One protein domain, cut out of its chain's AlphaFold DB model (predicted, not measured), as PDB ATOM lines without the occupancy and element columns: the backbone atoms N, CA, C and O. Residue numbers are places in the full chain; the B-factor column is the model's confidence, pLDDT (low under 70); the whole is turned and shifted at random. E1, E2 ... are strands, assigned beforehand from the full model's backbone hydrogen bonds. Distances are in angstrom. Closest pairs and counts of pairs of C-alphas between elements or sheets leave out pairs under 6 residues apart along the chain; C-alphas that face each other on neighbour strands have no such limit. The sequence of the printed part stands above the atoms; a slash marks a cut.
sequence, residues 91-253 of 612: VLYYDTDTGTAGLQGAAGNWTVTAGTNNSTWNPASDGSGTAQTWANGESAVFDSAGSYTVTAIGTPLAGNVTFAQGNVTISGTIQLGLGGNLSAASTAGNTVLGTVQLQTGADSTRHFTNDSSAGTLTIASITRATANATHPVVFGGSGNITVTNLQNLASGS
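AT A GLANCE: This is residues 91 to 253 of the 612 residues of an uncharacterized protein of Chthoniobacterales bacterium (UniProt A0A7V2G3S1). The chain winds in stacked turns as a flattened solenoid: one wall is the sheet of E2, E4, E6, E7, E9, E11 and E13, and the wall facing it is the sheet of E1, E3, E5 and E8, with the small pair E10 and E12 following farther along the stack. Two long loops, residues 95 to 107 and 112 to 138, gather at the end where E1 and E2 lie. The printed part has 163 residues with thirteen named strands, E1 to E13 in chain order, and no named helix; the class is all strand, though under half of the residues, 67, are in named strands. Neighbour strands are parallel throughout; the large sheet is branched, the second runs E1 E3 E5 E8. The whole is compact, with a radius of gyration of the C-alphas of 15.1 A and spans of 48 by 33 by 23 A.

HOW THE PARTS SIT: The large sheet is twisted. E9, residues 189 to 198, has three neighbours: E6, residues 167 to 172, and E7, residues 174 to 176, on one side and E11, residues 216 to 224, on the other side. E9 bends by 82 degrees at residue 194. Within hydrogen-bond range are N 170 and O 191 at 2.8 A, N 176 and O 197 at 2.9 A, and N 192 and O 218 at 2.8 A. E4, residues 147 to 153, is parallel to E6, with N 150 and O 169 2.8 A apart. The edge strands E2, residues 108 to 111, and E13, residues 240 to 246, are neighbours of E4 and E11, with N 110 and O 151 at 2.9 A and N 219 and O 242 at 2.8 A. The second sheet has E1, residues 91 to 94, E3, 139 to 142, E5, 160 to 163, and E8, 182 to 184; N 94 and O 141 are 2.8 A apart, N 142 and O 162 2.8 A, N 183 and O 161 2.9 A. The two sheets form a sandwich, face to face, 9.9 A centre to centre where they face each other. E10, residues 208 to 210, and E12, 233 to 235, are parallel, with N 210 and O 234 at 2.9 A. The closest C-alphas of E8 and E10, Leu 182 and Asn 210, are 4.9 A apart.

IN THESE COORDINATES: E1 begins at C-alpha 91 (136.004, 127.903, 119.357), and E13 ends at C-alpha 246 (146.938, 131.363, 144.249). E11 measures 22.8 A, E9 22.0 A and E4 19.6 A.

THE WHOLE: The two C-alphas farthest apart, Gly 99 and Ser 251, are 47.6 A apart. The printed part has no cut. The links E1 to E2 and E2 to E3 are long. Mean pLDDT of the printed part is 82.3; 27 residues are under 70, among them 201 to 208.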
ATOM      1  N   VAL A  91     135.516 129.135 118.730       92.12
ATOM      2  CA  VAL A  91     136.004 127.903 119.357       92.12
ATOM      3  C   VAL A  91     137.025 127.273 118.417       92.12
ATOM      4  O   VAL A  91     136.727 127.049 117.247       92.12
ATOM      5  N   LEU A  92     138.229 127.026 118.928       92.88
ATOM      6  CA  LEU A  92     139.357 126.483 118.182       92.88
ATOM      7  C   LEU A  92     139.876 125.223 118.872       92.88
ATOM      8  O   LEU A  92     140.161 125.225 120.071       92.88
ATOM      9  N   TYR A  93     140.028 124.160 118.096       92.50
ATOM     10  CA  TYR A  93     140.446 122.840 118.549       92.50
ATOM     11  C   TYR A  93     141.945 122.665 118.316       92.50
ATOM     12  O   TYR A  93     142.449 123.029 117.256       92.50
ATOM     13  N   TYR A  94     142.676 122.152 119.303       91.44
ATOM     14  CA  TYR A  94     144.119 121.961 119.193       91.44
ATOM     15  C   TYR A  94     144.445 120.784 118.277       91.44
ATOM     16  O   TYR A  94     144.007 119.658 118.530       91.44
ATOM     17  N   ASP A  95     145.226 121.062 117.240       88.88
ATOM     18  CA  ASP A  95     145.482 120.135 116.146       88.88
ATOM     19  C   ASP A  95     146.905 120.359 115.624       88.88
ATOM     20  O   ASP A  95     147.240 121.451 115.165       88.88
ATOM     21  N   THR A  96     147.790 119.375 115.786       81.88
ATOM     22  CA  THR A  96     149.226 119.554 115.484       81.88
ATOM     23  C   THR A  96     149.624 119.242 114.043       81.88
ATOM     24  O   THR A  96     150.771 119.498 113.675       81.88
ATOM     25  N   ASP A  97     148.717 118.682 113.245       73.62
ATOM     26  CA  ASP A  97     148.915 118.448 111.813       73.62
ATOM     27  C   ASP A  97     148.089 119.442 110.983       73.62
ATOM     28  O   ASP A  97     147.136 120.057 111.453       73.62
ATOM     29  N   THR A  98     148.484 119.616 109.726       65.50
ATOM     30  CA  THR A  98     147.800 120.452 108.736       65.50
ATOM     31  C   THR A  98     147.491 119.699 107.436       65.50
ATOM     32  O   THR A  98     146.914 120.290 106.521       65.50
ATOM     33  N   GLY A  99     147.872 118.415 107.332       64.31
ATOM     34  CA  GLY A  99     147.696 117.579 106.139       64.31
ATOM     35  C   GLY A  99     146.617 116.489 106.230       64.31
ATOM     36  O   GLY A  99     146.103 116.076 105.190       64.31
ATOM     37  N   THR A 100     146.257 116.030 107.430       65.81
ATOM     38  CA  THR A 100     145.325 114.910 107.662       65.81
ATOM     39  C   THR A 100     144.082 115.380 108.411       65.81
ATOM     40  O   THR A 100     144.193 116.065 109.421       65.81
ATOM     41  N   ALA A 101     142.892 114.975 107.956       62.28
ATOM     42  CA  ALA A 101     141.646 115.273 108.660       62.28
ATOM     43  C   ALA A 101     141.509 114.411 109.930       62.28
ATOM     44  O   ALA A 101     141.499 113.180 109.847       62.28
ATOM     45  N   GLY A 102     141.385 115.065 111.085       69.88
ATOM     46  CA  GLY A 102     141.274 114.428 112.401       69.88
ATOM     47  C   GLY A 102     142.112 115.155 113.452       69.88
ATOM     48  O   GLY A 102     143.291 115.390 113.215       69.88
ATOM     49  N   LEU A 103     141.533 115.474 114.618       77.88
ATOM     50  CA  LEU A 103     142.245 116.197 115.682       77.88
ATOM     51  C   LEU A 103     143.439 115.401 116.230       77.88
ATOM     52  O   LEU A 103     143.272 114.336 116.832       77.88
ATOM     53  N   GLN A 104     144.646 115.946 116.077       80.38
ATOM     54  CA  GLN A 104     145.894 115.274 116.436       80.38
ATOM     55  C   GLN A 104     146.589 115.930 117.636       80.38
ATOM     56  O   GLN A 104     146.908 117.118 117.638       80.38
ATOM     57  N   GLY A 105     146.821 115.126 118.679       79.50
ATOM     58  CA  GLY A 105     147.412 115.547 119.951       79.50
ATOM     59  C   GLY A 105     148.885 115.171 120.072       79.50
ATOM     60  O   GLY A 105     149.215 114.132 120.646       79.50
ATOM     61  N   ALA A 106     149.776 116.018 119.556       84.75
ATOM     62  CA  ALA A 106     151.221 115.900 119.755       84.75
ATOM     63  C   ALA A 106     151.783 117.047 120.616       84.75
ATOM     64  O   ALA A 106     151.082 117.987 120.992       84.75
ATOM     65  N   ALA A 107     153.073 116.969 120.953       86.94
ATOM     66  CA  ALA A 107     153.761 118.077 121.606       86.94
ATOM     67  C   ALA A 107     153.990 119.227 120.612       86.94
ATOM     68  O   ALA A 107     154.473 119.002 119.503       86.94
ATOM     69  N   GLY A 108     153.680 120.459 121.013       86.94
ATOM     70  CA  GLY A 108     153.721 121.603 120.104       86.94
ATOM     71  C   GLY A 108     153.591 122.955 120.795       86.94
ATOM     72  O   GLY A 108     153.609 123.063 122.024       86.94
ATOM     73  N   ASN A 109     153.467 124.010 119.991       88.19
ATOM     74  CA  ASN A 109     153.432 125.392 120.464       88.19
ATOM     75  C   ASN A 109     152.019 125.984 120.408       88.19
ATOM     76  O   ASN A 109     151.243 125.717 119.491       88.19
ATOM     77  N   TRP A 110     151.741 126.858 121.371       90.31
ATOM     78  CA  TRP A 110     150.639 127.811 121.364       90.31
ATOM     79  C   TRP A 110     151.264 129.208 121.433       90.31
ATOM     80  O   TRP A 110     151.691 129.648 122.501       90.31
ATOM     81  N   THR A 111     151.405 129.878 120.285       83.19
ATOM     82  CA  THR A 111     152.093 131.175 120.197       83.19
ATOM     83  C   THR A 111     151.289 132.224 119.439       83.19
ATOM     84  O   THR A 111     150.621 131.933 118.451       83.19
ATOM     85  N   VAL A 112     151.361 133.462 119.930       76.06
ATOM     86  CA  VAL A 112     150.629 134.633 119.408       76.06
ATOM     87  C   VAL A 112     151.337 135.274 118.205       76.06
ATOM     88  O   VAL A 112     150.781 136.134 117.528       76.06
ATOM     89  N   THR A 113     152.584 134.883 117.930       65.12
ATOM     90  CA  THR A 113     153.389 135.454 116.842       65.12
ATOM     91  C   THR A 113     153.179 134.667 115.550       65.12
ATOM     92  O   THR A 113     153.394 133.454 115.513       65.12
ATOM     93  N   ALA A 114     152.809 135.349 114.465       50.88
ATOM     94  CA  ALA A 114     152.748 134.739 113.139       50.88
ATOM     95  C   ALA A 114     154.140 134.254 112.687       50.88
ATOM     96  O   ALA A 114     155.124 134.991 112.765       50.88
ATOM     97  N   GLY A 115     154.219 133.013 112.210       50.09
ATOM     98  CA  GLY A 115     155.459 132.368 111.784       50.09
ATOM     99  C   GLY A 115     155.190 131.000 111.159       50.09
ATOM    100  O   GLY A 115     154.100 130.444 111.310       50.09
ATOM    101  N   THR A 116     156.176 130.453 110.446       45.22
ATOM    102  CA  THR A 116     156.073 129.116 109.846       45.22
ATOM    103  C   THR A 116     155.835 128.061 110.927       45.22
ATOM    104  O   THR A 116     156.533 128.044 111.939       45.22
ATOM    105  N   ASN A 117     154.861 127.177 110.689       50.47
ATOM    106  CA  ASN A 117     154.428 126.097 111.585       50.47
ATOM    107  C   ASN A 117     153.650 126.552 112.850       50.47
ATOM    108  O   ASN A 117     153.625 125.821 113.835       50.47
ATOM    109  N   ASN A 118     152.990 127.724 112.834       62.50
ATOM    110  CA  ASN A 118     152.084 128.171 113.917       62.50
ATOM    111  C   ASN A 118     150.576 127.919 113.644       62.50
ATOM    112  O   ASN A 118     149.718 128.446 114.348       62.50
ATOM    113  N   SER A 119     150.220 127.128 112.630       72.19
ATOM    114  CA  SER A 119     148.828 126.698 112.415       72.19
ATOM    115  C   SER A 119     148.508 125.453 113.249       72.19
ATOM    116  O   SER A 119     148.357 124.376 112.692       72.19
ATOM    117  N   THR A 120     148.459 125.592 114.578       83.69
ATOM    118  CA  THR A 120     148.188 124.490 115.531       83.69
ATOM    119  C   THR A 120     146.734 124.438 116.029       83.69
ATOM    120  O   THR A 120     146.444 123.865 117.084       83.69
ATOM    121  N   TRP A 121     145.817 125.083 115.299       89.00
ATOM    122  CA  TRP A 121     144.418 125.254 115.691       89.00
ATOM    123  C   TRP A 121     143.460 125.042 114.521       89.00
ATOM    124  O   TRP A 121     143.626 125.638 113.459       89.00
ATOM    125  N   ASN A 122     142.417 124.248 114.738       89.75
ATOM    126  CA  ASN A 122     141.400 123.895 113.754       89.75
ATOM    127  C   ASN A 122     140.045 124.534 114.131       89.75
ATOM    128  O   ASN A 122     139.653 124.460 115.298       89.75
ATOM    129  N   PRO A 123     139.297 125.170 113.205       90.38
ATOM    130  CA  PRO A 123     137.947 125.665 113.499       90.38
ATOM    131  C   PRO A 123     136.888 124.554 113.614       90.38
ATOM    132  O   PRO A 123     135.775 124.834 114.059       90.38
ATOM    133  N   ALA A 124     137.190 123.320 113.193       88.62
ATOM    134  CA  ALA A 124     136.254 122.201 113.214       88.62
ATOM    135  C   ALA A 124     136.607 121.180 114.309       88.62
ATOM    136  O   ALA A 124     137.766 120.800 114.473       88.62
ATOM    137  N   SER A 125     135.589 120.694 115.026       86.88
ATOM    138  CA  SER A 125     135.731 119.732 116.133       86.88
ATOM    139  C   SER A 125     136.146 118.321 115.705       86.88
ATOM    140  O   SER A 125     136.408 117.473 116.548       86.88
ATOM    141  N   ASP A 126     136.154 118.046 114.405       85.25
ATOM    142  CA  ASP A 126     136.558 116.777 113.801       85.25
ATOM    143  C   ASP A 126     137.935 116.855 113.117       85.25
ATOM    144  O   ASP A 126     138.381 115.871 112.535       85.25
ATOM    145  N   GLY A 127     138.614 118.007 113.172       83.88
ATOM    146  CA  GLY A 127     139.885 118.229 112.482       83.88
ATOM    147  C   GLY A 127     139.768 118.385 110.958       83.88
ATOM    148  O   GLY A 127     140.775 118.291 110.264       83.88
ATOM    149  N   SER A 128     138.569 118.596 110.401       85.06
ATOM    150  CA  SER A 128     138.367 118.748 108.944       85.06
ATOM    151  C   SER A 128     138.607 120.165 108.402       85.06
ATOM    152  O   SER A 128     138.674 120.362 107.187       85.06
ATOM    153  N   GLY A 129     138.707 121.167 109.279       84.56
ATOM    154  CA  GLY A 129     138.852 122.572 108.906       84.56
ATOM    155  C   GLY A 129     140.286 122.972 108.554       84.56
ATOM    156  O   GLY A 129     141.256 122.311 108.920       84.56
ATOM    157  N   THR A 130     140.436 124.106 107.865       84.50
ATOM    158  CA  THR A 130     141.758 124.666 107.547       84.50
ATOM    159  C   THR A 130     142.458 125.154 108.817       84.50
ATOM    160  O   THR A 130     141.951 126.043 109.505       84.50
ATOM    161  N   ALA A 131     143.643 124.612 109.096       83.38
ATOM    162  CA  ALA A 131     144.432 124.965 110.270       83.38
ATOM    163  C   ALA A 131     144.919 126.432 110.244       83.38
ATOM    164  O   ALA A 131     145.481 126.914 109.254       83.38
ATOM    165  N   GLN A 132     144.741 127.136 111.361       83.06
ATOM    166  CA  GLN A 132     144.945 128.578 111.508       83.06
ATOM    167  C   GLN A 132     145.825 128.940 112.714       83.06
ATOM    168  O   GLN A 132     146.012 128.152 113.640       83.06
ATOM    169  N   THR A 133     146.376 130.154 112.701       84.56
ATOM    170  CA  THR A 133     147.161 130.715 113.812       84.56
ATOM    171  C   THR A 133     146.264 131.223 114.934       84.56
ATOM    172  O   THR A 133     145.228 131.825 114.660       84.56
ATOM    173  N   TRP A 134     146.698 131.080 116.188       89.56
ATOM    174  CA  TRP A 134     145.951 131.574 117.348       89.56
ATOM    175  C   TRP A 134     145.724 133.097 117.323       89.56
ATOM    176  O   TRP A 134     146.682 133.866 117.212       89.56
ATOM    177  N   ALA A 135     144.477 133.529 117.530       87.81
ATOM    178  CA  ALA A 135     144.125 134.920 117.805       87.81
ATOM    179  C   ALA A 135     143.821 135.124 119.302       87.81
ATOM    180  O   ALA A 135     143.259 134.263 119.976       87.81
ATOM    181  N   ASN A 136     144.201 136.278 119.855       88.25
ATOM    182  CA  ASN A 136     143.999 136.559 121.278       88.25
ATOM    183  C   ASN A 136     142.519 136.838 121.594       88.25
ATOM    184  O   ASN A 136     141.952 137.808 121.097       88.25
ATOM    185  N   GLY A 137     141.938 136.035 122.488       85.81
ATOM    186  CA  GLY A 137     140.529 136.106 122.895       85.81
ATOM    187  C   GLY A 137     139.675 134.917 122.441       85.81
ATOM    188  O   GLY A 137     138.549 134.778 122.920       85.81
ATOM    189  N   GLU A 138     140.200 134.031 121.594       91.12
ATOM    190  CA  GLU A 138     139.494 132.822 121.145       91.12
ATOM    191  C   GLU A 138     139.421 131.748 122.247       91.12
ATOM    192  O   GLU A 138     140.086 131.840 123.282       91.12
ATOM    193  N   SER A 139     138.567 130.742 122.075       91.88
ATOM    194  CA  SER A 139     138.310 129.686 123.057       91.88
ATOM    195  C   SER A 139     139.010 128.386 122.656       91.88
ATOM    196  O   SER A 139     138.649 127.764 121.661       91.88
ATOM    197  N   ALA A 140     140.010 127.976 123.438       93.38
ATOM    198  CA  ALA A 140     140.855 126.818 123.166       93.38
ATOM    199  C   ALA A 140     140.215 125.518 123.668       93.38
ATOM    200  O   ALA A 140     139.853 125.412 124.842       93.38
ATOM    201  N   VAL A 141     140.147 124.501 122.812       93.50
ATOM    202  CA  VAL A 141     139.668 123.160 123.163       93.50
ATOM    203  C   VAL A 141     140.732 122.121 122.828       93.50
ATOM    204  O   VAL A 141     141.213 122.040 121.703       93.50
ATOM    205  N   PHE A 142     141.088 121.298 123.804       92.31
ATOM    206  CA  PHE A 142     141.966 120.149 123.636       92.31
ATOM    207  C   PHE A 142     141.102 118.882 123.669       92.31
ATOM    208  O   PHE A 142     140.612 118.500 124.731       92.31
ATOM    209  N   ASP A 143     140.859 118.284 122.501       91.00
ATOM    210  CA  ASP A 143     139.896 117.181 122.315       91.00
ATOM    211  C   ASP A 143     140.505 115.946 121.621       91.00
ATOM    212  O   ASP A 143     139.803 115.065 121.135       91.00
ATOM    213  N   SER A 144     141.836 115.858 121.584       88.62
ATOM    214  CA  SER A 144     142.566 114.692 121.087       88.62
ATOM    215  C   SER A 144     142.981 113.760 122.234       88.62
ATOM    216  O   SER A 144     143.315 114.183 123.344       88.62
ATOM    217  N   ALA A 145     142.925 112.451 121.985       86.44
ATOM    218  CA  ALA A 145     143.279 111.430 122.969       86.44
ATOM    219  C   ALA A 145     144.807 111.279 123.142       86.44
ATOM    220  O   ALA A 145     145.595 111.714 122.306       86.44
ATOM    221  N   GLY A 146     145.230 110.610 124.220       88.25
ATOM    222  CA  GLY A 146     146.644 110.391 124.549       88.25
ATOM    223  C   GLY A 146     147.161 111.357 125.619       88.25
ATOM    224  O   GLY A 146     146.405 111.776 126.498       88.25
ATOM    225  N   SER A 147     148.455 111.683 125.584       91.81
ATOM    226  CA  SER A 147     149.054 112.686 126.471       91.81
ATOM    227  C   SER A 147     150.178 113.439 125.771       91.81
ATOM    228  O   SER A 147     151.014 112.825 125.109       91.81
ATOM    229  N   TYR A 148     150.182 114.764 125.907       91.69
ATOM    230  CA  TYR A 148     151.074 115.658 125.173       91.69
ATOM    231  C   TYR A 148     151.272 116.992 125.908       91.69
ATOM    232  O   TYR A 148     150.466 117.392 126.755       91.69
ATOM    233  N   THR A 149     152.364 117.684 125.571       92.19
ATOM    234  CA  THR A 149     152.747 118.965 126.179       92.19
ATOM    235  C   THR A 149     152.609 120.105 125.180       92.19
ATOM    236  O   THR A 149     153.258 120.105 124.135       92.19
ATOM    237  N   VAL A 150     151.812 121.109 125.535       92.69
ATOM    238  CA  VAL A 150     151.610 122.335 124.758       92.69
ATOM    239  C   VAL A 150     152.418 123.460 125.397       92.69
ATOM    240  O   VAL A 150     152.340 123.689 126.605       92.69
ATOM    241  N   THR A 151     153.219 124.165 124.605       92.31
ATOM    242  CA  THR A 151     154.111 125.229 125.087       92.31
ATOM    243  C   THR A 151     153.517 126.596 124.770       92.31
ATOM    244  O   THR A 151     153.494 127.014 123.613       92.31
ATOM    245  N   ALA A 152     153.028 127.296 125.794       92.12
ATOM    246  CA  ALA A 152     152.481 128.644 125.680       92.12
ATOM    247  C   ALA A 152     153.610 129.686 125.599       92.12
ATOM    248  O   ALA A 152     154.338 129.919 126.569       92.12
ATOM    249  N   ILE A 153     153.747 130.326 124.437       88.44
ATOM    250  CA  ILE A 153     154.809 131.289 124.116       88.44
ATOM    251  C   ILE A 153     154.171 132.651 123.819       88.44
ATOM    252  O   ILE A 153     153.186 132.747 123.094       88.44
ATOM    253  N   GLY A 154     154.730 133.724 124.387       86.62
ATOM    254  CA  GLY A 154     154.206 135.083 124.194       86.62
ATOM    255  C   GLY A 154     152.914 135.391 124.964       86.62
ATOM    256  O   GLY A 154     152.219 136.337 124.612       86.62
ATOM    257  N   THR A 155     152.595 134.607 126.003       88.56
ATOM    258  CA  THR A 155     151.398 134.764 126.858       88.56
ATOM    259  C   THR A 155     150.082 134.866 126.071       88.56
ATOM    260  O   THR A 155     149.451 135.924 126.086       88.56
ATOM    261  N   PRO A 156     149.655 133.793 125.371       90.19
ATOM    262  CA  PRO A 156     148.393 133.790 124.635       90.19
ATOM    263  C   PRO A 156     147.205 134.063 125.560       90.19
ATOM    264  O   PRO A 156     147.095 133.480 126.640       90.19
ATOM    265  N   LEU A 157     146.311 134.943 125.110       90.06
ATOM    266  CA  LEU A 157     145.040 135.250 125.758       90.06
ATOM    267  C   LEU A 157     143.949 134.352 125.176       90.06
ATOM    268  O   LEU A 157     143.742 134.347 123.962       90.06
ATOM    269  N   ALA A 158     143.227 133.655 126.047       90.31
ATOM    270  CA  ALA A 158     142.077 132.836 125.697       90.31
ATOM    271  C   ALA A 158     140.791 133.355 126.344       90.31
ATOM    272  O   ALA A 158     140.786 133.752 127.510       90.31
ATOM    273  N   GLY A 159     139.690 133.318 125.597       88.25
ATOM    274  CA  GLY A 159     138.343 133.493 126.127       88.25
ATOM    275  C   GLY A 159     137.976 132.344 127.065       88.25
ATOM    276  O   GLY A 159     137.540 132.591 128.182       88.25
ATOM    277  N   ASN A 160     138.230 131.099 126.652       90.12
ATOM    278  CA  ASN A 160     138.066 129.891 127.466       90.12
ATOM    279  C   ASN A 160     139.171 128.874 127.160       90.12
ATOM    280  O   ASN A 160     139.805 128.942 126.108       90.12
ATOM    281  N   VAL A 161     139.364 127.911 128.061       92.25
ATOM    282  CA  VAL A 161     140.239 126.749 127.879       92.25
ATOM    283  C   VAL A 161     139.524 125.490 128.376       92.25
ATOM    284  O   VAL A 161     139.091 125.429 129.528       92.25
ATOM    285  N   THR A 162     139.426 124.475 127.523       91.88
ATOM    286  CA  THR A 162     138.703 123.229 127.810       91.88
ATOM    287  C   THR A 162     139.563 122.017 127.473       91.88
ATOM    288  O   THR A 162     139.932 121.823 126.319       91.88
ATOM    289  N   PHE A 163     139.841 121.164 128.458       91.50
ATOM    290  CA  PHE A 163     140.404 119.831 128.240       91.50
ATOM    291  C   PHE A 163     139.245 118.835 128.104       91.50
ATOM    292  O   PHE A 163     138.714 118.350 129.107       91.50
ATOM    293  N   ALA A 164     138.796 118.603 126.872       90.06
ATOM    294  CA  ALA A 164     137.682 117.716 126.545       90.06
ATOM    295  C   ALA A 164     138.119 116.242 126.526       90.06
ATOM    296  O   ALA A 164     137.451 115.393 127.119       90.06
ATOM    297  N   GLN A 165     139.298 115.958 125.964       88.31
ATOM    298  CA  GLN A 165     139.940 114.640 125.966       88.31
ATOM    299  C   GLN A 165     141.447 114.753 126.253       88.31
ATOM    300  O   GLN A 165     141.992 115.846 126.394       88.31
ATOM    301  N   GLY A 166     142.101 113.597 126.412       86.62
ATOM    302  CA  GLY A 166     143.543 113.501 126.655       86.62
ATOM    303  C   GLY A 166     143.995 113.926 128.058       86.62
ATOM    304  O   GLY A 166     143.216 114.444 128.861       86.62
ATOM    305  N   ASN A 167     145.271 113.658 128.347       90.31
ATOM    306  CA  ASN A 167     146.044 114.205 129.467       90.31
ATOM    307  C   ASN A 167     146.964 115.307 128.919       90.31
ATOM    308  O   ASN A 167     148.047 115.026 128.393       90.31
ATOM    309  N   VAL A 168     146.513 116.551 129.025       92.31
ATOM    310  CA  VAL A 168     147.179 117.710 128.431       92.31
ATOM    311  C   VAL A 168     148.016 118.432 129.479       92.31
ATOM    312  O   VAL A 168     147.528 118.782 130.556       92.31
ATOM    313  N   THR A 169     149.277 118.704 129.143       94.44
ATOM    314  CA  THR A 169     150.170 119.532 129.959       94.44
ATOM    315  C   THR A 169     150.450 120.862 129.262       94.44
ATOM    316  O   THR A 169     151.182 120.906 128.278       94.44
ATOM    317  N   ILE A 170     149.924 121.970 129.782       94.44
ATOM    318  CA  ILE A 170     150.302 123.316 129.337       94.44
ATOM    319  C   ILE A 170     151.538 123.766 130.122       94.44
ATOM    320  O   ILE A 170     151.504 123.899 131.347       94.44
ATOM    321  N   SER A 171     152.628 124.035 129.412       93.69
ATOM    322  CA  SER A 171     153.825 124.697 129.939       93.69
ATOM    323  C   SER A 171     153.871 126.164 129.492       93.69
ATOM    324  O   SER A 171     153.220 126.543 128.520       93.69
ATOM    325  N   GLY A 172     154.615 127.010 130.207       91.31
ATOM    326  CA  GLY A 172     154.592 128.459 129.979       91.31
ATOM    327  C   GLY A 172     153.384 129.153 130.621       91.31
ATOM    328  O   GLY A 172     152.680 128.580 131.450       91.31
ATOM    329  N   THR A 173     153.180 130.430 130.300       91.69
ATOM    330  CA  THR A 173     152.117 131.261 130.898       91.69
ATOM    331  C   THR A 173     151.008 131.508 129.886       91.69
ATOM    332  O   THR A 173     151.298 131.899 128.759       91.69
ATOM    333  N   ILE A 174     149.756 131.329 130.307       91.75
ATOM    334  CA  ILE A 174     148.548 131.651 129.534       91.75
ATOM    335  C   ILE A 174     147.773 132.774 130.225       91.75
ATOM    336  O   ILE A 174     147.843 132.916 131.447       91.75
ATOM    337  N   GLN A 175     147.015 133.556 129.462       89.75
ATOM    338  CA  GLN A 175     146.072 134.538 129.986       89.75
ATOM    339  C   GLN A 175     144.630 134.074 129.766       89.75
ATOM    340  O   GLN A 175     144.291 133.580 128.693       89.75
ATOM    341  N   LEU A 176     143.769 134.269 130.765       88.38
ATOM    342  CA  LEU A 176     142.319 134.104 130.635       88.38
ATOM    343  C   LEU A 176     141.651 135.475 130.568       88.38
ATOM    344  O   LEU A 176     141.918 136.344 131.405       88.38
ATOM    345  N   GLY A 177     140.767 135.652 129.589       82.56
ATOM    346  CA  GLY A 177     139.956 136.850 129.406       82.56
ATOM    347  C   GLY A 177     138.885 137.018 130.483       82.56
ATOM    348  O   GLY A 177     138.586 136.100 131.247       82.56
ATOM    349  N   LEU A 178     138.292 138.211 130.556       79.38
ATOM    350  CA  LEU A 178     137.256 138.524 131.546       79.38
ATOM    351  C   LEU A 178     136.071 137.549 131.446       79.38
ATOM    352  O   LEU A 178     135.333 137.561 130.460       79.38
ATOM    353  N   GLY A 179     135.868 136.752 132.498       77.25
ATOM    354  CA  GLY A 179     134.800 135.749 132.580       77.25
ATOM    355  C   GLY A 179     135.163 134.378 132.011       77.25
ATOM    356  O   GLY A 179     134.278 133.537 131.878       77.25
ATOM    357  N   GLY A 180     136.431 134.155 131.658       84.31
ATOM    358  CA  GLY A 180     136.871 132.912 131.042       84.31
ATOM    359  C   GLY A 180     136.836 131.703 131.974       84.31
ATOM    360  O   GLY A 180     137.167 131.795 133.162       84.31
ATOM    361  N   ASN A 181     136.452 130.558 131.407       87.19
ATOM    362  CA  ASN A 181     136.482 129.255 132.064       87.19
ATOM    363  C   ASN A 181     137.777 128.495 131.722       87.19
ATOM    364  O   ASN A 181     138.227 128.519 130.577       87.19
ATOM    365  N   LEU A 182     138.344 127.785 132.698       89.94
ATOM    366  CA  LEU A 182     139.423 126.807 132.531       89.94
ATOM    367  C   LEU A 182     138.936 125.464 133.090       89.94
ATOM    368  O   LEU A 182     138.930 125.269 134.302       89.94
ATOM    369  N   SER A 183     138.507 124.555 132.216       88.12
ATOM    370  CA  SER A 183     137.767 123.342 132.592       88.12
ATOM    371  C   SER A 183     138.474 122.049 132.177       88.12
ATOM    372  O   SER A 183     138.999 121.947 131.070       88.12
ATOM    373  N   ALA A 184     138.461 121.037 133.052       86.94
ATOM    374  CA  ALA A 184     138.804 119.657 132.705       86.94
ATOM    375  C   ALA A 184     137.537 118.790 132.641       86.94
ATOM    376  O   ALA A 184     136.989 118.380 133.671       86.94
ATOM    377  N   ALA A 185     137.076 118.530 131.418       83.44
ATOM    378  CA  ALA A 185     135.944 117.656 131.126       83.44
ATOM    379  C   ALA A 185     136.368 116.200 130.863       83.44
ATOM    380  O   ALA A 185     135.590 115.289 131.137       83.44
ATOM    381  N   SER A 186     137.610 115.964 130.419       78.31
ATOM    382  CA  SER A 186     138.195 114.618 130.378       78.31
ATOM    383  C   SER A 186     138.407 114.070 131.796       78.31
ATOM    384  O   SER A 186     138.670 114.829 132.727       78.31
ATOM    385  N   THR A 187     138.345 112.748 131.979       78.75
ATOM    386  CA  THR A 187     138.665 112.072 133.259       78.75
ATOM    387  C   THR A 187     140.162 112.057 133.590       78.75
ATOM    388  O   THR A 187     140.563 111.546 134.636       78.75
ATOM    389  N   ALA A 188     141.011 112.595 132.712       81.25
ATOM    390  CA  ALA A 188     142.456 112.559 132.866       81.25
ATOM    391  C   ALA A 188     142.990 113.619 133.852       81.25
ATOM    392  O   ALA A 188     142.296 114.554 134.264       81.25
ATOM    393  N   GLY A 189     144.266 113.469 134.222       85.19
ATOM    394  CA  GLY A 189     145.004 114.418 135.057       85.19
ATOM    395  C   GLY A 189     145.615 115.559 134.243       85.19
ATOM    396  O   GLY A 189     146.810 115.537 133.975       85.19
ATOM    397  N   ASN A 190     144.813 116.551 133.861       90.31
ATOM    398  CA  ASN A 190     145.277 117.711 133.094       90.31
ATOM    399  C   ASN A 190     146.094 118.676 133.968       90.31
ATOM    400  O   ASN A 190     145.815 118.850 135.158       90.31
ATOM    401  N   THR A 191     147.108 119.321 133.387       91.88
ATOM    402  CA  THR A 191     148.074 120.128 134.148       91.88
ATOM    403  C   THR A 191     148.425 121.442 133.451       91.88
ATOM    404  O   THR A 191     148.758 121.465 132.273       91.88
ATOM    405  N   VAL A 192     148.449 122.545 134.201       93.00
ATOM    406  CA  VAL A 192     149.084 123.811 133.809       93.00
ATOM    407  C   VAL A 192     150.316 124.017 134.696       93.00
ATOM    408  O   VAL A 192     150.200 124.406 135.858       93.00
ATOM    409  N   LEU A 193     151.502 123.720 134.156       90.50
ATOM    410  CA  LEU A 193     152.787 123.767 134.874       90.50
ATOM    411  C   LEU A 193     153.321 125.186 135.096       90.50
ATOM    412  O   LEU A 193     154.165 125.388 135.966       90.50
ATOM    413  N   GLY A 194     152.877 126.157 134.297       87.56
ATOM    414  CA  GLY A 194     153.238 127.561 134.475       87.56
ATOM    415  C   GLY A 194     152.141 128.366 135.165       87.56
ATOM    416  O   GLY A 194     151.578 127.942 136.174       87.56
ATOM    417  N   THR A 195     151.867 129.562 134.645       90.94
ATOM    418  CA  THR A 195     150.946 130.515 135.281       90.94
ATOM    419  C   THR A 195     149.689 130.730 134.450       90.94
ATOM    420  O   THR A 195     149.764 131.013 133.257       90.94
ATOM    421  N   VAL A 196     148.535 130.671 135.112       91.69
ATOM    422  CA  VAL A 196     147.262 131.187 134.613       91.69
ATOM    423  C   VAL A 196     147.139 132.640 135.075       91.69
ATOM    424  O   VAL A 196     146.911 132.919 136.255       91.69
ATOM    425  N   GLN A 197     147.340 133.579 134.155       89.56
ATOM    426  CA  GLN A 197     147.171 135.007 134.399       89.56
ATOM    427  C   GLN A 197     145.717 135.422 134.141       89.56
ATOM    428  O   GLN A 197     145.211 135.328 133.026       89.56
ATOM    429  N   LEU A 198     145.040 135.915 135.170       86.62
ATOM    430  CA  LEU A 198     143.664 136.392 135.084       86.62
ATOM    431  C   LEU A 198     143.655 137.859 134.628       86.62
ATOM    432  O   LEU A 198     144.259 138.718 135.287       86.62
ATOM    433  N   GLN A 199     142.981 138.151 133.511       80.69
ATOM    434  CA  GLN A 199     142.850 139.515 132.992       80.69
ATOM    435  C   GLN A 199     142.029 140.408 133.947       80.69
ATOM    436  O   GLN A 199     141.256 139.949 134.791       80.69
ATOM    437  N   THR A 200     142.225 141.720 133.833       70.69
ATOM    438  CA  THR A 200     141.642 142.738 134.713       70.69
ATOM    439  C   THR A 200     140.873 143.791 133.920       70.69
ATOM    440  O   THR A 200     141.247 144.119 132.798       70.69
ATOM    441  N   GLY A 201     139.804 144.327 134.509       66.88
ATOM    442  CA  GLY A 201     138.834 145.226 133.880       66.88
ATOM    443  C   GLY A 201     137.783 145.691 134.895       66.88
ATOM    444  O   GLY A 201     137.914 145.394 136.082       66.88
ATOM    445  N   ALA A 202     136.763 146.422 134.438       59.91
ATOM    446  CA  ALA A 202     135.737 147.013 135.310       59.91
ATOM    447  C   ALA A 202     134.467 146.150 135.491       59.91
ATOM    448  O   ALA A 202     133.680 146.393 136.409       59.91
ATOM    449  N   ASP A 203     134.245 145.159 134.623       61.03
ATOM    450  CA  ASP A 203     133.009 144.367 134.565       61.03
ATOM    451  C   ASP A 203     132.957 143.277 135.646       61.03
ATOM    452  O   ASP A 203     133.121 142.086 135.384       61.03
ATOM    453  N   SER A 204     132.685 143.710 136.878       54.75
ATOM    454  CA  SER A 204     132.666 142.878 138.091       54.75
ATOM    455  C   SER A 204     131.688 141.687 138.048       54.75
ATOM    456  O   SER A 204     131.733 140.857 138.951       54.75
ATOM    457  N   THR A 205     130.824 141.578 137.028       52.69
ATOM    458  CA  THR A 205     129.896 140.446 136.840       52.69
ATOM    459  C   THR A 205     130.571 139.189 136.282       52.69
ATOM    460  O   THR A 205     130.033 138.090 136.405       52.69
ATOM    461  N   ARG A 206     131.748 139.327 135.660       57.12
ATOM    462  CA  ARG A 206     132.427 138.232 134.960       57.12
ATOM    463  C   ARG A 206     133.399 137.479 135.856       57.12
ATOM    464  O   ARG A 206     134.429 138.007 136.260       57.12
ATOM    465  N   HIS A 207     133.071 136.224 136.143       65.25
ATOM    466  CA  HIS A 207     133.810 135.377 137.075       65.25
ATOM    467  C   HIS A 207     134.821 134.486 136.347       65.25
ATOM    468  O   HIS A 207     134.471 133.825 135.372       65.25
ATOM    469  N   PHE A 208     136.050 134.402 136.858       64.81
ATOM    470  CA  PHE A 208     136.985 133.370 136.404       64.81
ATOM    471  C   PHE A 208     136.520 132.028 136.938       64.81
ATOM    472  O   PHE A 208     136.450 131.860 138.155       64.81
ATOM    473  N   THR A 209     136.182 131.107 136.044       71.75
ATOM    474  CA  THR A 209     135.578 129.828 136.423       71.75
ATOM    475  C   THR A 209     136.562 128.686 136.185       71.75
ATOM    476  O   THR A 209     137.335 128.709 135.231       71.75
ATOM    477  N   ASN A 210     136.552 127.684 137.059       71.00
ATOM    478  CA  ASN A 210     137.146 126.380 136.793       71.00
ATOM    479  C   ASN A 210     136.090 125.311 137.057       71.00
ATOM    480  O   ASN A 210     135.915 124.876 138.196       71.00
ATOM    481  N   ASP A 211     135.340 124.955 136.016       73.81
ATOM    482  CA  ASP A 211     134.257 123.971 136.087       73.81
ATOM    483  C   ASP A 211     134.727 122.619 135.533       73.81
ATOM    484  O   ASP A 211     134.434 122.237 134.402       73.81
ATOM    485  N   SER A 212     135.555 121.919 136.310       73.38
ATOM    486  CA  SER A 212     136.063 120.591 135.940       73.38
ATOM    487  C   SER A 212     135.016 119.519 136.260       73.38
ATOM    488  O   SER A 212     134.678 119.315 137.424       73.38
ATOM    489  N   SER A 213     134.470 118.832 135.256       75.25
ATOM    490  CA  SER A 213     133.310 117.941 135.438       75.25
ATOM    491  C   SER A 213     133.676 116.491 135.778       75.25
ATOM    492  O   SER A 213     132.949 115.866 136.550       75.25
ATOM    493  N   ALA A 214     134.799 115.965 135.277       70.44
ATOM    494  CA  ALA A 214     135.178 114.558 135.480       70.44
ATOM    495  C   ALA A 214     136.659 114.317 135.839       70.44
ATOM    496  O   ALA A 214     136.987 113.261 136.376       70.44
ATOM    497  N   GLY A 215     137.553 115.263 135.538       71.69
ATOM    498  CA  GLY A 215     139.001 115.075 135.667       71.69
ATOM    499  C   GLY A 215     139.619 115.532 136.983       71.69
ATOM    500  O   GLY A 215     138.948 115.973 137.920       71.69
ATOM    501  N   THR A 216     140.951 115.477 137.014       84.44
ATOM    502  CA  THR A 216     141.757 116.258 137.961       84.44
ATOM    503  C   THR A 216     142.528 117.325 137.194       84.44
ATOM    504  O   THR A 216     143.206 117.005 136.224       84.44
ATOM    505  N   LEU A 217     142.446 118.579 137.634       90.44
ATOM    506  CA  LEU A 217     143.149 119.712 137.036       90.44
ATOM    507  C   LEU A 217     144.154 120.307 138.028       90.44
ATOM    508  O   LEU A 217     143.772 120.870 139.054       90.44
ATOM    509  N   THR A 218     145.444 120.198 137.716       92.12
ATOM    510  CA  THR A 218     146.536 120.752 138.532       92.12
ATOM    511  C   THR A 218     147.054 122.052 137.925       92.12
ATOM    512  O   THR A 218     147.377 122.095 136.743       92.12
ATOM    513  N   ILE A 219     147.159 123.120 138.717       91.75
ATOM    514  CA  ILE A 219     147.603 124.446 138.274       91.75
ATOM    515  C   ILE A 219     148.724 124.935 139.199       91.75
ATOM    516  O   ILE A 219     148.516 125.155 140.393       91.75
ATOM    517  N   ALA A 220     149.924 125.134 138.653       92.88
ATOM    518  CA  ALA A 220     151.087 125.537 139.441       92.88
ATOM    519  C   ALA A 220     150.993 126.988 139.953       92.88
ATOM    520  O   ALA A 220     151.466 127.288 141.053       92.88
ATOM    521  N   SER A 221     150.368 127.893 139.195       91.12
ATOM    522  CA  SER A 221     150.178 129.289 139.601       91.12
ATOM    523  C   SER A 221     148.917 129.903 138.989       91.12
ATOM    524  O   SER A 221     148.654 129.745 137.798       91.12
ATOM    525  N   ILE A 222     148.155 130.635 139.803       89.44
ATOM    526  CA  ILE A 222     147.053 131.512 139.399       89.44
ATOM    527  C   ILE A 222     147.345 132.898 139.976       89.44
ATOM    528  O   ILE A 222     147.492 133.055 141.189       89.44
ATOM    529  N   THR A 223     147.413 133.910 139.114       87.69
ATOM    530  CA  THR A 223     147.706 135.296 139.512       87.69
ATOM    531  C   THR A 223     146.947 136.294 138.647       87.69
ATOM    532  O   THR A 223     146.505 135.949 137.554       87.69
ATOM    533  N   ARG A 224     146.797 137.547 139.086       82.94
ATOM    534  CA  ARG A 224     146.212 138.616 138.256       82.94
ATOM    535  C   ARG A 224     147.287 139.428 137.549       82.94
ATOM    536  O   ARG A 224     148.341 139.690 138.125       82.94
ATOM    537  N   ALA A 225     146.976 139.884 136.335       67.69
ATOM    538  CA  ALA A 225     147.858 140.759 135.561       67.69
ATOM    539  C   ALA A 225     148.046 142.155 136.198       67.69
ATOM    540  O   ALA A 225     149.102 142.760 136.043       67.69
ATOM    541  N   THR A 226     147.053 142.659 136.945       66.38
ATOM    542  CA  THR A 226     147.173 143.889 137.751       66.38
ATOM    543  C   THR A 226     146.525 143.720 139.131       66.38
ATOM    544  O   THR A 226     145.590 142.940 139.308       66.38
ATOM    545  N   ALA A 227     147.035 144.449 140.127       56.09
ATOM    546  CA  ALA A 227     146.731 144.242 141.547       56.09
ATOM    547  C   ALA A 227     145.475 144.981 142.072       56.09
ATOM    548  O   ALA A 227     145.363 145.204 143.274       56.09
ATOM    549  N   ASN A 228     144.541 145.395 141.203       56.16
ATOM    550  CA  ASN A 228     143.388 146.225 141.600       56.16
ATOM    551  C   ASN A 228     142.076 145.863 140.867       56.16
ATOM    552  O   ASN A 228     141.357 146.737 140.389       56.16
ATOM    553  N   ALA A 229     141.782 144.566 140.730       58.16
ATOM    554  CA  ALA A 229     140.548 144.075 140.113       58.16
ATOM    555  C   ALA A 229     139.655 143.329 141.116       58.16
ATOM    556  O   ALA A 229     140.147 142.583 141.961       58.16
ATOM    557  N   THR A 230     138.341 143.496 140.958       66.56
ATOM    558  CA  THR A 230     137.285 143.055 141.888       66.56
ATOM    559  C   THR A 230     136.677 141.686 141.586       66.56
ATOM    560  O   THR A 230     136.034 141.109 142.457       66.56
ATOM    561  N   HIS A 231     136.831 141.147 140.369       74.75
ATOM    562  CA  HIS A 231     136.121 139.918 139.982       74.75
ATOM    563  C   HIS A 231     136.495 138.732 140.884       74.75
ATOM    564  O   HIS A 231     137.694 138.558 141.151       74.75
ATOM    565  N   PRO A 232     135.534 137.884 141.281       79.88
ATOM    566  CA  PRO A 232     135.818 136.678 142.042       79.88
ATOM    567  C   PRO A 232     136.487 135.594 141.186       79.88
ATOM    568  O   PRO A 232     136.394 135.587 139.953       79.88
ATOM    569  N   VAL A 233     137.119 134.641 141.870       86.62
ATOM    570  CA  VAL A 233     137.579 133.370 141.297       86.62
ATOM    571  C   VAL A 233     136.659 132.262 141.805       86.62
ATOM    572  O   VAL A 233     136.519 132.069 143.014       86.62
ATOM    573  N   VAL A 234     136.010 131.554 140.884       89.38
ATOM    574  CA  VAL A 234     135.023 130.506 141.152       89.38
ATOM    575  C   VAL A 234     135.596 129.153 140.748       89.38
ATOM    576  O   VAL A 234     135.804 128.867 139.574       89.38
ATOM    577  N   PHE A 235     135.795 128.281 141.725       91.44
ATOM    578  CA  PHE A 235     136.108 126.876 141.498       91.44
ATOM    579  C   PHE A 235     134.794 126.093 141.581       91.44
ATOM    580  O   PHE A 235     134.103 126.166 142.597       91.44
ATOM    581  N   GLY A 236     134.411 125.425 140.498       90.06
ATOM    582  CA  GLY A 236     133.154 124.693 140.342       90.06
ATOM    583  C   GLY A 236     133.368 123.183 140.270       90.06
ATOM    584  O   GLY A 236     134.309 122.651 140.860       90.06
ATOM    585  N   GLY A 237     132.499 122.510 139.515       89.00
ATOM    586  CA  GLY A 237     132.720 121.146 139.059       89.00
ATOM    587  C   GLY A 237     132.500 120.019 140.069       89.00
ATOM    588  O   GLY A 237     132.384 120.206 141.283       89.00
ATOM    589  N   SER A 238     132.441 118.805 139.530       89.50
ATOM    590  CA  SER A 238     132.492 117.528 140.259       89.50
ATOM    591  C   SER A 238     133.904 116.926 140.300       89.50
ATOM    592  O   SER A 238     134.194 116.128 141.187       89.50
ATOM    593  N   GLY A 239     134.785 117.332 139.383       89.56
ATOM    594  CA  GLY A 239     136.198 116.962 139.334       89.56
ATOM    595  C   GLY A 239     137.055 117.702 140.364       89.56
ATOM    596  O   GLY A 239     136.626 118.664 141.003       89.56
ATOM    597  N   ASN A 240     138.294 117.247 140.540       90.88
ATOM    598  CA  ASN A 240     139.207 117.800 141.542       90.88
ATOM    599  C   ASN A 240     140.133 118.859 140.940       90.88
ATOM    600  O   ASN A 240     140.650 118.701 139.839       90.88
ATOM    601  N   ILE A 241     140.392 119.927 141.689       91.38
ATOM    602  CA  ILE A 241     141.240 121.040 141.262       91.38
ATOM    603  C   ILE A 241     142.345 121.207 142.299       91.38
ATOM    604  O   ILE A 241     142.059 121.336 143.485       91.38
ATOM    605  N   THR A 242     143.608 121.223 141.882       91.12
ATOM    606  CA  THR A 242     144.747 121.498 142.770       91.12
ATOM    607  C   THR A 242     145.437 122.775 142.323       91.12
ATOM    608  O   THR A 242     145.848 122.870 141.171       91.12
ATOM    609  N   VAL A 243     145.584 123.748 143.222       90.75
ATOM    610  CA  VAL A 243     146.305 124.998 142.957       90.75
ATOM    611  C   VAL A 243     147.468 125.128 143.929       90.75
ATOM    612  O   VAL A 243     147.270 125.181 145.146       90.75
ATOM    613  N   THR A 244     148.684 125.224 143.392       89.81
ATOM    614  CA  THR A 244     149.870 125.437 144.226       89.81
ATOM    615  C   THR A 244     149.927 126.890 144.693       89.81
ATOM    616  O   THR A 244     149.851 127.142 145.894       89.81
ATOM    617  N   ASN A 245     150.002 127.859 143.776       88.75
ATOM    618  CA  ASN A 245     150.182 129.274 144.123       88.75
ATOM    619  C   ASN A 245     149.014 130.143 143.628       88.75
ATOM    620  O   ASN A 245     149.026 130.601 142.492       88.75
ATOM    621  N   LEU A 246     148.022 130.402 144.481       87.06
ATOM    622  CA  LEU A 246     146.938 131.363 144.249       87.06
ATOM    623  C   LEU A 246     147.308 132.717 144.872       87.06
ATOM    624  O   LEU A 246     147.295 132.862 146.095       87.06
ATOM    625  N   GLN A 247     147.698 133.697 144.054       83.88
ATOM    626  CA  GLN A 247     148.297 134.955 144.524       83.88
ATOM    627  C   GLN A 247     147.762 136.191 143.792       83.88
ATOM    628  O   GLN A 247     147.080 136.091 142.777       83.88
ATOM    629  N   ASN A 248     148.066 137.381 144.329       79.25
ATOM    630  CA  ASN A 248     147.710 138.680 143.745       79.25
ATOM    631  C   ASN A 248     146.212 138.834 143.384       79.25
ATOM    632  O   ASN A 248     145.865 139.528 142.430       79.25
ATOM    633  N   LEU A 249     145.300 138.189 144.128       74.62
ATOM    634  CA  LEU A 249     143.865 138.208 143.808       74.62
ATOM    635  C   LEU A 249     143.183 139.575 144.006       74.62
ATOM    636  O   LEU A 249     142.060 139.761 143.530       74.62
ATOM    637  N   ALA A 250     143.869 140.543 144.624       69.06
ATOM    638  CA  ALA A 250     143.357 141.891 144.864       69.06
ATOM    639  C   ALA A 250     141.970 141.854 145.542       69.06
ATOM    640  O   ALA A 250     141.724 141.003 146.393       69.06
ATOM    641  N   SER A 251     141.051 142.740 145.165       65.00
ATOM    642  CA  SER A 251     139.687 142.804 145.697       65.00
ATOM    643  C   SER A 251     138.734 141.723 145.146       65.00
ATOM    644  O   SER A 251     137.518 141.881 145.236       65.00
ATOM    645  N   GLY A 252     139.255 140.606 144.620       72.56
ATOM    646  CA  GLY A 252     138.473 139.423 144.246       72.56
ATOM    647  C   GLY A 252     138.287 138.431 145.396       72.56
ATOM    648  O   GLY A 252     139.259 138.012 146.023       72.56
ATOM    649  N   SER A 253     137.044 138.011 145.644       82.56
ATOM    650  CA  SER A 253     136.724 136.898 146.549       82.56
ATOM    651  C   SER A 253     136.998 135.528 145.915       82.56
ATOM    652  O   SER A 253     137.083 135.390 144.692       82.56
TER     653      SER A 253